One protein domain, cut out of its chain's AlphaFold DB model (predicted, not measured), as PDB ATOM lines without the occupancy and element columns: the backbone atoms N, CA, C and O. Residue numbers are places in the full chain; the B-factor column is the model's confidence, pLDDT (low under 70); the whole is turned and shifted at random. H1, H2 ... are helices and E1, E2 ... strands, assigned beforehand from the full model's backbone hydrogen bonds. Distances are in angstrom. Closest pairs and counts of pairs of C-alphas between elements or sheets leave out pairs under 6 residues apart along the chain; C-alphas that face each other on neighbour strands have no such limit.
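What this domain is: This is residues 3 to 92 of the 104 residues of the protein "Alkaline phosphatase" of Strongylus vulgaris (UniProt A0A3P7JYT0). A flat, loosely knit domain, in which no helix touches another, has two short parallel strands, E1 and E2, side by side near its middle, with H2 over one face of this pair and, toward the other face, H3 and the longest helix, H5, which is near E2. H1 with the winding stretch of residues 9 to 22 makes one corner of the slab, and H4 makes another, far from the strands. The printed part has 90 residues with five named helices and two named strands, in the order H1, H2, E1, H3, E2, H4, H5; the class is mostly helix, though under half of the residues are in named elements. The whole is only just compact, close to loose, with a radius of gyration of the C-alphas of 14.3 A and spans of 38 by 35 by 15 A.

Where its parts are: H1 is residues 5 to 8 and begins at C-alpha 5, (140.541, 9.473, 31.729). H2 is residues 23 to 28, 8.4 A long. E1 is residues 34 to 37, 10.0 A from first to last C-alpha, beginning at (149.460, 9.479, 17.565). H3 follows as residues 40 to 44, then E2 as residues 52 to 55, also 10.0 A long. H4 is residues 65 to 70, 8.9 A long. H5, residues 79 to 90, is 16.1 A long and ends at C-alpha 90, (148.281, 23.194, 15.402).

How they stand to each other: E1 and E2 are parallel neighbours, with 15 degrees between their directions; N 35 and O 52 are 2.9 A apart and N 54 and O 35 are 2.9 A apart, both within hydrogen-bond range. E1, H3 and E2 form a strand-helix-strand unit, two parallel neighbour strands with a helix between them in the chain, and its crossover is right-handed. The closest C-alphas of H2 and E1, those of Ser 28 and Arg 34, are 5.3 A apart. H1 and H2 are close but not clearly touching, with the C-alphas of Leu 8 and Ile 23 closest at 5.0 A. H3 and H5 are also close but not clearly touching, with the C-alphas of Leu 43 and Lys 85 closest at 7.6 A. E2 and H5 are near each other, with 6 pairs of C-alphas within 10 A. H4 touches no helix, and H4 and H5 are apart. In H2, H3, H4 and H5 every O i to N i+4 pair is within hydrogen-bond range; H1 is too short for such a pair.

The domain as a whole: The C-alphas of Gly 31 and Leu 70, the two farthest apart, are 42.8 A apart. The printed part has no cut. The link from H1 to H2, 14 residues, is long; the links from H2 to E1 and from E1 to H3 are tight. The mean pLDDT of the printed part is 95.9, and no printed residue is under 70.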
ATOM      1  N   GLY A   3     140.505  16.525  31.178       96.19
ATOM      2  CA  GLY A   3     140.313  15.389  32.086       96.19
ATOM      3  C   GLY A   3     139.517  14.243  31.454       96.19
ATOM      4  O   GLY A   3     139.447  14.124  30.233       96.19
ATOM      5  N   GLY A   4     138.896  13.410  32.289       97.31
ATOM      6  CA  GLY A   4     137.971  12.357  31.862       97.31
ATOM      7  C   GLY A   4     138.616  11.014  31.516       97.31
ATOM      8  O   GLY A   4     137.992  10.207  30.827       97.31
ATOM      9  N   ARG A   5     139.845  10.746  31.978       97.44
ATOM     10  CA  ARG A   5     140.541   9.473  31.729       97.44
ATOM     11  C   ARG A   5     139.715   8.256  32.158       97.44
ATOM     12  O   ARG A   5     139.718   7.260  31.437       97.44
ATOM     13  N   SER A   6     138.992   8.331  33.276       97.94
ATOM     14  CA  SER A   6     138.201   7.207  33.792       97.94
ATOM     15  C   SER A   6     137.167   6.712  32.780       97.94
ATOM     16  O   SER A   6     136.982   5.511  32.624       97.94
ATOM     17  N   TYR A   7     136.567   7.611  32.000       97.75
ATOM     18  CA  TYR A   7     135.526   7.264  31.027       97.75
ATOM     19  C   TYR A   7     136.069   6.608  29.742       97.75
ATOM     20  O   TYR A   7     135.310   6.059  28.935       97.75
ATOM     21  N   LEU A   8     137.389   6.661  29.536       98.06
ATOM     22  CA  LEU A   8     138.070   6.123  28.357       98.06
ATOM     23  C   LEU A   8     138.774   4.790  28.627       98.06
ATOM     24  O   LEU A   8     139.119   4.089  27.679       98.06
ATOM     25  N   VAL A   9     138.963   4.427  29.894       98.06
ATOM     26  CA  VAL A   9     139.780   3.285  30.313       98.06
ATOM     27  C   VAL A   9     138.898   2.216  30.960       98.06
ATOM     28  O   VAL A   9     137.928   2.526  31.650       98.06
ATOM     29  N   ASN A  10     139.217   0.944  30.728       98.44
ATOM     30  CA  ASN A  10     138.520  -0.171  31.366       98.44
ATOM     31  C   ASN A  10     138.801  -0.241  32.876       98.44
ATOM     32  O   ASN A  10     139.878   0.143  33.337       98.44
ATOM     33  N   GLU A  11     137.856  -0.787  33.637       97.56
ATOM     34  CA  GLU A  11     137.985  -0.996  35.084       97.56
ATOM     35  C   GLU A  11     139.258  -1.756  35.494       97.56
ATOM     36  O   GLU A  11     139.910  -1.374  36.467       97.56
ATOM     37  N   THR A  12     139.727  -2.732  34.705       97.44
ATOM     38  CA  THR A  12     140.964  -3.475  35.013       97.44
ATOM     39  C   THR A  12     142.233  -2.629  34.871       97.44
ATOM     40  O   THR A  12     143.304  -3.040  35.315       97.44
ATOM     41  N   ARG A  13     142.139  -1.452  34.240       96.31
ATOM     42  CA  ARG A  13     143.210  -0.451  34.101       96.31
ATOM     43  C   ARG A  13     142.935   0.814  34.927       96.31
ATOM     44  O   ARG A  13     143.604   1.828  34.721       96.31
ATOM     45  N   GLY A  14     141.979   0.755  35.857       95.19
ATOM     46  CA  GLY A  14     141.648   1.858  36.762       95.19
ATOM     47  C   GLY A  14     140.735   2.928  36.159       95.19
ATOM     48  O   GLY A  14     140.799   4.076  36.592       95.19
ATOM     49  N   GLY A  15     139.934   2.587  35.145       97.06
ATOM     50  CA  GLY A  15     138.846   3.437  34.655       97.06
ATOM     51  C   GLY A  15     137.456   2.933  35.057       97.06
ATOM     52  O   GLY A  15     137.314   2.139  35.978       97.06
ATOM     53  N   GLU A  16     136.426   3.405  34.359       98.06
ATOM     54  CA  GLU A  16     135.007   3.144  34.650       98.06
ATOM     55  C   GLU A  16     134.309   2.339  33.544       98.06
ATOM     56  O   GLU A  16     133.129   2.007  33.658       98.06
ATOM     57  N   ARG A  17     135.002   2.017  32.443       98.00
ATOM     58  CA  ARG A  17     134.380   1.256  31.354       98.00
ATOM     59  C   ARG A  17     134.261  -0.222  31.714       98.00
ATOM     60  O   ARG A  17     135.264  -0.859  32.027       98.00
ATOM     61  N   THR A  18     133.071  -0.786  31.527       98.31
ATOM     62  CA  THR A  18     132.756  -2.206  31.775       98.31
ATOM     63  C   THR A  18     132.656  -3.049  30.497       98.31
ATOM     64  O   THR A  18     132.464  -4.258  30.555       98.31
ATOM     65  N   ASP A  19     132.825  -2.441  29.321       97.88
ATOM     66  CA  ASP A  19     132.692  -3.102  28.015       97.88
ATOM     67  C   ASP A  19     134.001  -3.715  27.484       97.88
ATOM     68  O   ASP A  19     134.109  -4.043  26.303       97.88
ATOM     69  N   GLY A  20     135.020  -3.831  28.340       96.81
ATOM     70  CA  GLY A  20     136.345  -4.348  27.986       96.81
ATOM     71  C   GLY A  20     137.213  -3.399  27.146       96.81
ATOM     72  O   GLY A  20     138.356  -3.741  26.840       96.81
ATOM     73  N   LYS A  21     136.712  -2.214  26.769       97.81
ATOM     74  CA  LYS A  21     137.416  -1.300  25.857       97.81
ATOM     75  C   LYS A  21     138.364  -0.348  26.562       97.81
ATOM     76  O   LYS A  21     138.121   0.099  27.680       97.81
ATOM     77  N   ASN A  22     139.423   0.014  25.848       98.19
ATOM     78  CA  ASN A  22     140.417   0.986  26.282       98.19
ATOM     79  C   ASN A  22     140.609   2.002  25.162       98.19
ATOM     80  O   ASN A  22     141.461   1.836  24.292       98.19
ATOM     81  N   ILE A  23     139.774   3.037  25.174       98.19
ATOM     82  CA  ILE A  23     139.674   4.025  24.099       98.19
ATOM     83  C   ILE A  23     140.983   4.798  23.933       98.19
ATOM     84  O   ILE A  23     141.351   5.126  22.811       98.19
ATOM     85  N   ASP A  24     141.724   5.032  25.017       97.00
ATOM     86  CA  ASP A  24     143.067   5.616  24.977       97.00
ATOM     87  C   ASP A  24     144.035   4.784  24.113       97.00
ATOM     88  O   ASP A  24     144.752   5.327  23.271       97.00
ATOM     89  N   LEU A  25     144.010   3.456  24.270       97.62
ATOM     90  CA  LEU A  25     144.853   2.524  23.515       97.62
ATOM     91  C   LEU A  25     144.326   2.243  22.107       97.62
ATOM     92  O   LEU A  25     145.106   2.012  21.187       97.62
ATOM     93  N   GLU A  26     143.011   2.201  21.926       97.94
ATOM     94  CA  GLU A  26     142.400   2.015  20.609       97.94
ATOM     95  C   GLU A  26     142.652   3.240  19.727       97.94
ATOM     96  O   GLU A  26     143.048   3.101  18.572       97.94
ATOM     97  N   TRP A  27     142.512   4.444  20.289       97.88
ATOM     98  CA  TRP A  27     142.763   5.696  19.585       97.88
ATOM     99  C   TRP A  27     144.227   5.847  19.165       97.88
ATOM    100  O   TRP A  27     144.484   6.309  18.052       97.88
ATOM    101  N   SER A  28     145.188   5.427  20.001       96.69
ATOM    102  CA  SER A  28     146.618   5.510  19.667       96.69
ATOM    103  C   SER A  28     147.037   4.570  18.532       96.69
ATOM    104  O   SER A  28     148.042   4.825  17.876       96.69
ATOM    105  N   LYS A  29     146.252   3.520  18.258       96.88
ATOM    106  CA  LYS A  29     146.485   2.553  17.169       96.88
ATOM    107  C   LYS A  29     145.842   2.944  15.838       96.88
ATOM    108  O   LYS A  29     146.051   2.258  14.839       96.88
ATOM    109  N   LEU A  30     145.031   4.002  15.805       97.06
ATOM    110  CA  LEU A  30     144.462   4.506  14.556       97.06
ATOM    111  C   LEU A  30     145.563   5.080  13.652       97.06
ATOM    112  O   LEU A  30     146.607   5.510  14.126       97.06
ATOM    113  N   GLY A  31     145.302   5.159  12.345       94.81
ATOM    114  CA  GLY A  31     146.288   5.637  11.370       94.81
ATOM    115  C   GLY A  31     146.814   7.058  11.635       94.81
ATOM    116  O   GLY A  31     146.088   7.916  12.165       94.81
ATOM    117  N   GLY A  32     148.056   7.295  11.203       94.00
ATOM    118  CA  GLY A  32     148.862   8.484  11.509       94.00
ATOM    119  C   GLY A  32     149.694   8.306  12.782       94.00
ATOM    120  O   GLY A  32     149.430   7.402  13.571       94.00
ATOM    121  N   ALA A  33     150.693   9.162  12.992       94.56
ATOM    122  CA  ALA A  33     151.420   9.200  14.258       94.56
ATOM    123  C   ALA A  33     150.514   9.797  15.347       94.56
ATOM    124  O   ALA A  33     149.859  10.822  15.134       94.56
ATOM    125  N   ARG A  34     150.392   9.112  16.489       97.25
ATOM    126  CA  ARG A  34     149.460   9.479  17.565       97.25
ATOM    127  C   ARG A  34     150.100   9.285  18.925       97.25
ATOM    128  O   ARG A  34     150.690   8.238  19.183       97.25
ATOM    129  N   ARG A  35     149.917  10.253  19.823       96.75
ATOM    130  CA  ARG A  35     150.415  10.185  21.204       96.75
ATOM    131  C   ARG A  35     149.308  10.472  22.205       96.75
ATOM    132  O   ARG A  35     148.512  11.396  22.028       96.75
ATOM    133  N   VAL A  36     149.283   9.680  23.271       97.50
ATOM    134  CA  VAL A  36     148.426   9.909  24.437       97.50
ATOM    135  C   VAL A  36     149.294  10.507  25.535       97.50
ATOM    136  O   VAL A  36     150.311   9.920  25.894       97.50
ATOM    137  N   LEU A  37     148.899  11.669  26.050       97.62
ATOM    138  CA  LEU A  37     149.603  12.392  27.110       97.62
ATOM    139  C   LEU A  37     148.771  12.295  28.387       97.62
ATOM    140  O   LEU A  37     147.578  12.607  28.364       97.62
ATOM    141  N   THR A  38     149.369  11.846  29.486       96.19
ATOM    142  CA  THR A  38     148.621  11.533  30.718       96.19
ATOM    143  C   THR A  38     149.053  12.319  31.943       96.19
ATOM    144  O   THR A  38     148.410  12.216  32.984       96.19
ATOM    145  N   ASP A  39     150.116  13.109  31.836       95.56
ATOM    146  CA  ASP A  39     150.673  13.880  32.945       95.56
ATOM    147  C   ASP A  39     151.369  15.155  32.449       95.56
ATOM    148  O   ASP A  39     151.562  15.371  31.250       95.56
ATOM    149  N   THR A  40     151.729  16.021  33.395       95.50
ATOM    150  CA  THR A  40     152.365  17.312  33.096       95.50
ATOM    151  C   THR A  40     153.714  17.145  32.393       95.50
ATOM    152  O   THR A  40     154.040  17.963  31.536       95.50
ATOM    153  N   LEU A  41     154.480  16.099  32.717       95.94
ATOM    154  CA  LEU A  41     155.804  15.878  32.141       95.94
ATOM    155  C   LEU A  41     155.692  15.528  30.654       95.94
ATOM    156  O   LEU A  41     156.317  16.183  29.826       95.94
ATOM    157  N   SER A  42     154.792  14.606  30.302       96.19
ATOM    158  CA  SER A  42     154.527  14.226  28.910       96.19
ATOM    159  C   SER A  42     154.070  15.404  28.036       96.19
ATOM    160  O   SER A  42     154.342  15.429  26.838       96.19
ATOM    161  N   LEU A  43     153.402  16.407  28.623       97.38
ATOM    162  CA  LEU A  43     153.052  17.649  27.928       97.38
ATOM    163  C   LEU A  43     154.259  18.589  27.771       97.38
ATOM    164  O   LEU A  43     154.376  19.269  26.757       97.38
ATOM    165  N   GLN A  44     155.135  18.667  28.775       95.81
ATOM    166  CA  GLN A  44     156.314  19.538  28.754       95.81
ATOM    167  C   GLN A  44     157.373  19.051  27.765       95.81
ATOM    168  O   GLN A  44     157.955  19.865  27.055       95.81
ATOM    169  N   GLU A  45     157.575  17.737  27.690       95.38
ATOM    170  CA  GLU A  45     158.513  17.081  26.769       95.38
ATOM    171  C   GLU A  45     158.000  17.029  25.322       95.38
ATOM    172  O   GLU A  45     158.715  16.606  24.415       95.38
ATOM    173  N   LEU A  46     156.755  17.448  25.085       94.69
ATOM    174  CA  LEU A  46     156.179  17.482  23.752       94.69
ATOM    175  C   LEU A  46     156.850  18.564  22.896       94.69
ATOM    176  O   LEU A  46     156.674  19.767  23.125       94.69
ATOM    177  N   GLU A  47     157.526  18.115  21.847       95.38
ATOM    178  CA  GLU A  47     157.923  18.939  20.710       95.38
ATOM    179  C   GLU A  47     156.834  18.934  19.630       95.38
ATOM    180  O   GLU A  47     156.197  17.903  19.367       95.38
ATOM    181  N   ALA A  48     156.627  20.098  19.012       94.38
ATOM    182  CA  ALA A  48     155.648  20.264  17.946       94.38
ATOM    183  C   ALA A  48     155.962  19.339  16.763       94.38
ATOM    184  O   ALA A  48     157.113  19.189  16.356       94.38
ATOM    185  N   SER A  49     154.930  18.692  16.230       94.38
ATOM    186  CA  SER A  49     155.041  17.703  15.151       94.38
ATOM    187  C   SER A  49     153.706  17.543  14.417       94.38
ATOM    188  O   SER A  49     152.715  18.166  14.792       94.38
ATOM    189  N   ASP A  50     153.653  16.655  13.425       92.56
ATOM    190  CA  ASP A  50     152.405  16.278  12.739       92.56
ATOM    191  C   ASP A  50     151.588  15.217  13.501       92.56
ATOM    192  O   ASP A  50     150.551  14.731  13.031       92.56
ATOM    193  N   ASP A  51     152.046  14.828  14.692       94.81
ATOM    194  CA  ASP A  51     151.379  13.824  15.503       94.81
ATOM    195  C   ASP A  51     150.007  14.316  15.975       94.81
ATOM    196  O   ASP A  51     149.802  15.466  16.365       94.81
ATOM    197  N   LYS A  52     149.032  13.411  16.021       96.25
ATOM    198  CA  LYS A  52     147.755  13.705  16.675       96.25
ATOM    199  C   LYS A  52     147.919  13.466  18.165       96.25
ATOM    200  O   LYS A  52     148.441  12.430  18.577       96.25
ATOM    201  N   LEU A  53     147.417  14.389  18.978       97.56
ATOM    202  CA  LEU A  53     147.593  14.345  20.428       97.56
ATOM    203  C   LEU A  53     146.263  14.162  21.157       97.56
ATOM    204  O   LEU A  53     145.290  14.869  20.892       97.56
ATOM    205  N   LEU A  54     146.247  13.249  22.126       98.12
ATOM    206  CA  LEU A  54     145.165  13.086  23.094       98.12
ATOM    207  C   LEU A  54     145.717  13.317  24.503       98.12
ATOM    208  O   LEU A  54     146.279  12.412  25.111       98.12
ATOM    209  N   GLY A  55     145.563  14.536  25.023       97.94
ATOM    210  CA  GLY A  55     145.927  14.859  26.408       97.94
ATOM    211  C   GLY A  55     144.771  14.629  27.379       97.94
ATOM    212  O   GLY A  55     143.760  15.333  27.282       97.94
ATOM    213  N   ILE A  56     144.939  13.676  28.298       97.62
ATOM    214  CA  ILE A  56     143.971  13.241  29.317       97.62
ATOM    215  C   ILE A  56     144.646  13.148  30.698       97.62
ATOM    216  O   ILE A  56     145.168  12.110  31.100       97.62
ATOM    217  N   PHE A  57     144.637  14.259  31.431       97.38
ATOM    218  CA  PHE A  57     145.510  14.485  32.591       97.38
ATOM    219  C   PHE A  57     144.863  14.210  33.953       97.38
ATOM    220  O   PHE A  57     145.553  14.196  34.966       97.38
ATOM    221  N   ALA A  58     143.545  14.002  34.000       96.38
ATOM    222  CA  ALA A  58     142.806  13.763  35.240       96.38
ATOM    223  C   ALA A  58     141.780  12.627  35.076       96.38
ATOM    224  O   ALA A  58     141.262  12.446  33.967       96.38
ATOM    225  N   PRO A  59     141.437  11.889  36.154       95.69
ATOM    226  CA  PRO A  59     140.406  10.849  36.117       95.69
ATOM    227  C   PRO A  59     139.050  11.379  35.630       95.69
ATOM    228  O   PRO A  59     138.480  10.842  34.684       95.69
ATOM    229  N   SER A  60     138.583  12.486  36.211       95.00
ATOM    230  CA  SER A  60     137.329  13.153  35.855       95.00
ATOM    231  C   SER A  60     137.579  14.636  35.567       95.00
ATOM    232  O   SER A  60     138.142  14.964  34.525       95.00
ATOM    233  N   HIS A  61     137.208  15.534  36.474       92.25
ATOM    234  CA  HIS A  61     137.496  16.961  36.373       92.25
ATOM    235  C   HIS A  61     138.929  17.267  36.810       92.25
ATOM    236  O   HIS A  61     139.579  16.472  37.491       92.25
ATOM    237  N   PHE A  62     139.419  18.439  36.414       93.38
ATOM    238  CA  PHE A  62     140.675  18.951  36.945       93.38
ATOM    239  C   PHE A  62     140.499  19.361  38.411       93.38
ATOM    240  O   PHE A  62     139.417  19.827  38.782       93.38
ATOM    241  N   PRO A  63     141.538  19.196  39.246       91.38
ATOM    242  CA  PRO A  63     141.525  19.739  40.595       91.38
ATOM    243  C   PRO A  63     141.370  21.261  40.552       91.38
ATOM    244  O   PRO A  63     141.829  21.935  39.624       91.38
ATOM    245  N   MET A  64     140.734  21.810  41.584       90.31
ATOM    246  CA  MET A  64     140.595  23.254  41.726       90.31
ATOM    247  C   MET A  64     141.972  23.896  41.900       90.31
ATOM    248  O   MET A  64     142.767  23.455  42.729       90.31
ATOM    249  N   TYR A  65     142.225  24.996  41.189       89.81
ATOM    250  CA  TYR A  65     143.503  25.711  41.270       89.81
ATOM    251  C   TYR A  65     143.883  26.075  42.713       89.81
ATOM    252  O   TYR A  65     145.016  25.851  43.133       89.81
ATOM    253  N   LEU A  66     142.924  26.594  43.490       91.00
ATOM    254  CA  LEU A  66     143.160  26.992  44.878       91.00
ATOM    255  C   LEU A  66     143.552  25.801  45.761       91.00
ATOM    256  O   LEU A  66     144.415  25.949  46.619       91.00
ATOM    257  N   GLN A  67     142.963  24.626  45.527       90.56
ATOM    258  CA  GLN A  67     143.318  23.419  46.267       90.56
ATOM    259  C   GLN A  67     144.782  23.043  46.018       90.56
ATOM    260  O   GLN A  67     145.531  22.853  46.968       90.56
ATOM    261  N   GLU A  68     145.225  23.043  44.760       92.06
ATOM    262  CA  GLU A  68     146.627  22.766  44.431       92.06
ATOM    263  C   GLU A  68     147.601  23.810  45.000       92.06
ATOM    264  O   GLU A  68     148.743  23.479  45.315       92.06
ATOM    265  N   GLN A  69     147.179  25.075  45.135       91.62
ATOM    266  CA  GLN A  69     147.980  26.108  45.805       91.62
ATOM    267  C   GLN A  69     148.100  25.854  47.309       91.62
ATOM    268  O   GLN A  69     149.199  25.956  47.850       91.62
ATOM    269  N   LEU A  70     147.000  25.493  47.973       94.19
ATOM    270  CA  LEU A  70     146.993  25.169  49.402       94.19
ATOM    271  C   LEU A  70     147.817  23.912  49.705       94.19
ATOM    272  O   LEU A  70     148.543  23.875  50.694       94.19
ATOM    273  N   GLU A  71     147.739  22.907  48.836       93.75
ATOM    274  CA  GLU A  71     148.518  21.670  48.937       93.75
ATOM    275  C   GLU A  71     149.974  21.841  48.467       93.75
ATOM    276  O   GLU A  71     150.789  20.933  48.634       93.75
ATOM    277  N   GLY A  72     150.317  22.983  47.857       93.12
ATOM    278  CA  GLY A  72     151.646  23.247  47.302       93.12
ATOM    279  C   GLY A  72     152.048  22.276  46.187       93.12
ATOM    280  O   GLY A  72     153.238  22.082  45.935       93.12
ATOM    281  N   LYS A  73     151.076  21.636  45.527       91.94
ATOM    282  CA  LYS A  73     151.311  20.553  44.572       91.94
ATOM    283  C   LYS A  73     150.452  20.726  43.328       91.94
ATOM    284  O   LYS A  73     149.232  20.626  43.375       91.94
ATOM    285  N   LYS A  74     151.115  20.908  42.187       92.38
ATOM    286  CA  LYS A  74     150.495  20.851  40.860       92.38
ATOM    287  C   LYS A  74     150.496  19.404  40.367       92.38
ATOM    288  O   LYS A  74     151.553  18.785  40.273       92.38
ATOM    289  N   THR A  75     149.325  18.875  40.045       92.69
ATOM    290  CA  THR A  75     149.129  17.492  39.583       92.69
ATOM    291  C   THR A  75     148.760  17.409  38.104       92.69
ATOM    292  O   THR A  75     149.040  16.399  37.462       92.69
ATOM    293  N   VAL A  76     148.215  18.489  37.540       95.69
ATOM    294  CA  VAL A  76     147.812  18.594  36.131       95.69
ATOM    295  C   VAL A  76     148.417  19.840  35.471       95.69
ATOM    296  O   VAL A  76     148.723  20.815  36.167       95.69
ATOM    297  N   PRO A  77     148.586  19.863  34.137       96.19
ATOM    298  CA  PRO A  77     149.001  21.072  33.440       96.19
ATOM    299  C   PRO A  77     147.956  22.188  33.574       96.19
ATOM    300  O   PRO A  77     146.751  21.951  33.670       96.19
ATOM    301  N   ARG A  78     148.423  23.436  33.565       94.75
ATOM    302  CA  ARG A  78     147.577  24.631  33.553       94.75
ATOM    303  C   ARG A  78     146.892  24.772  32.199       94.75
ATOM    304  O   ARG A  78     147.431  24.367  31.171       94.75
ATOM    305  N   LEU A  79     145.732  25.430  32.189       95.44
ATOM    306  CA  LEU A  79     145.020  25.746  30.950       95.44
ATOM    307  C   LEU A  79     145.903  26.533  29.973       95.44
ATOM    308  O   LEU A  79     145.902  26.239  28.782       95.44
ATOM    309  N   SER A  80     146.703  27.474  30.483       95.88
ATOM    310  CA  SER A  80     147.670  28.234  29.688       95.88
ATOM    311  C   SER A  80     148.738  27.340  29.054       95.88
ATOM    312  O   SER A  80     148.996  27.466  27.864       95.88
ATOM    313  N   GLU A  81     149.309  26.396  29.805       96.88
ATOM    314  CA  GLU A  81     150.324  25.460  29.295       96.88
ATOM    315  C   GLU A  81     149.751  24.547  28.206       96.88
ATOM    316  O   GLU A  81     150.358  24.383  27.150       96.88
ATOM    317  N   MET A  82     148.548  24.001  28.424       97.75
ATOM    318  CA  MET A  82     147.846  23.223  27.400       97.75
ATOM    319  C   MET A  82     147.525  24.072  26.167       97.75
ATOM    320  O   MET A  82     147.629  23.582  25.049       97.75
ATOM    321  N   THR A  83     147.147  25.336  26.350       97.75
ATOM    322  CA  THR A  83     146.818  26.238  25.236       97.75
ATOM    323  C   THR A  83     148.052  26.548  24.396       97.75
ATOM    324  O   THR A  83     147.992  26.422  23.177       97.75
ATOM    325  N   VAL A  84     149.183  26.876  25.030       97.69
ATOM    326  CA  VAL A  84     150.461  27.106  24.337       97.69
ATOM    327  C   VAL A  84     150.857  25.869  23.536       97.69
ATOM    328  O   VAL A  84     151.076  25.975  22.333       97.69
ATOM    329  N   LYS A  85     150.835  24.679  24.149       97.62
ATOM    330  CA  LYS A  85     151.149  23.427  23.445       97.62
ATOM    331  C   LYS A  85     150.173  23.093  22.319       97.62
ATOM    332  O   LYS A  85     150.595  22.595  21.281       97.62
ATOM    333  N   ALA A  86     148.883  23.382  22.486       97.62
ATOM    334  CA  ALA A  86     147.905  23.201  21.418       97.62
ATOM    335  C   ALA A  86     148.222  24.098  20.215       97.62
ATOM    336  O   ALA A  86     148.188  23.621  19.086       97.62
ATOM    337  N   ILE A  87     148.555  25.369  20.454       97.81
ATOM    338  CA  ILE A  87     148.933  26.310  19.394       97.81
ATOM    339  C   ILE A  87     150.226  25.851  18.716       97.81
ATOM    340  O   ILE A  87     150.257  25.784  17.493       97.81
ATOM    341  N   GLU A  88     151.252  25.467  19.485       97.00
ATOM    342  CA  GLU A  88     152.527  24.963  18.952       97.00
ATOM    343  C   GLU A  88     152.345  23.772  18.002       97.00
ATOM    344  O   GLU A  88     152.986  23.726  16.950       97.00
ATOM    345  N   GLN A  89     151.451  22.840  18.350       96.31
ATOM    346  CA  GLN A  89     151.118  21.682  17.521       96.31
ATOM    347  C   GLN A  89     150.292  22.072  16.286       96.31
ATOM    348  O   GLN A  89     150.564  21.612  15.182       96.31
ATOM    349  N   LEU A  90     149.254  22.897  16.459       96.75
ATOM    350  CA  LEU A  90     148.281  23.194  15.402       96.75
ATOM    351  C   LEU A  90     148.807  24.181  14.355       96.75
ATOM    352  O   LEU A  90     148.412  24.095  13.194       96.75
ATOM    353  N   GLN A  91     149.706  25.092  14.737       96.12
ATOM    354  CA  GLN A  91     150.280  26.088  13.825       96.12
ATOM    355  C   GLN A  91     151.202  25.488  12.751       96.12
ATOM    356  O   GLN A  91     151.614  26.210  11.851       96.12
ATOM    357  N   GLN A  92     151.533  24.193  12.839       92.00
ATOM    358  CA  GLN A  92     152.288  23.480  11.800       92.00
ATOM    359  C   GLN A  92     151.488  23.341  10.493       92.00
ATOM    360  O   GLN A  92     152.065  23.172   9.425       92.00
TER     361      GLN A  92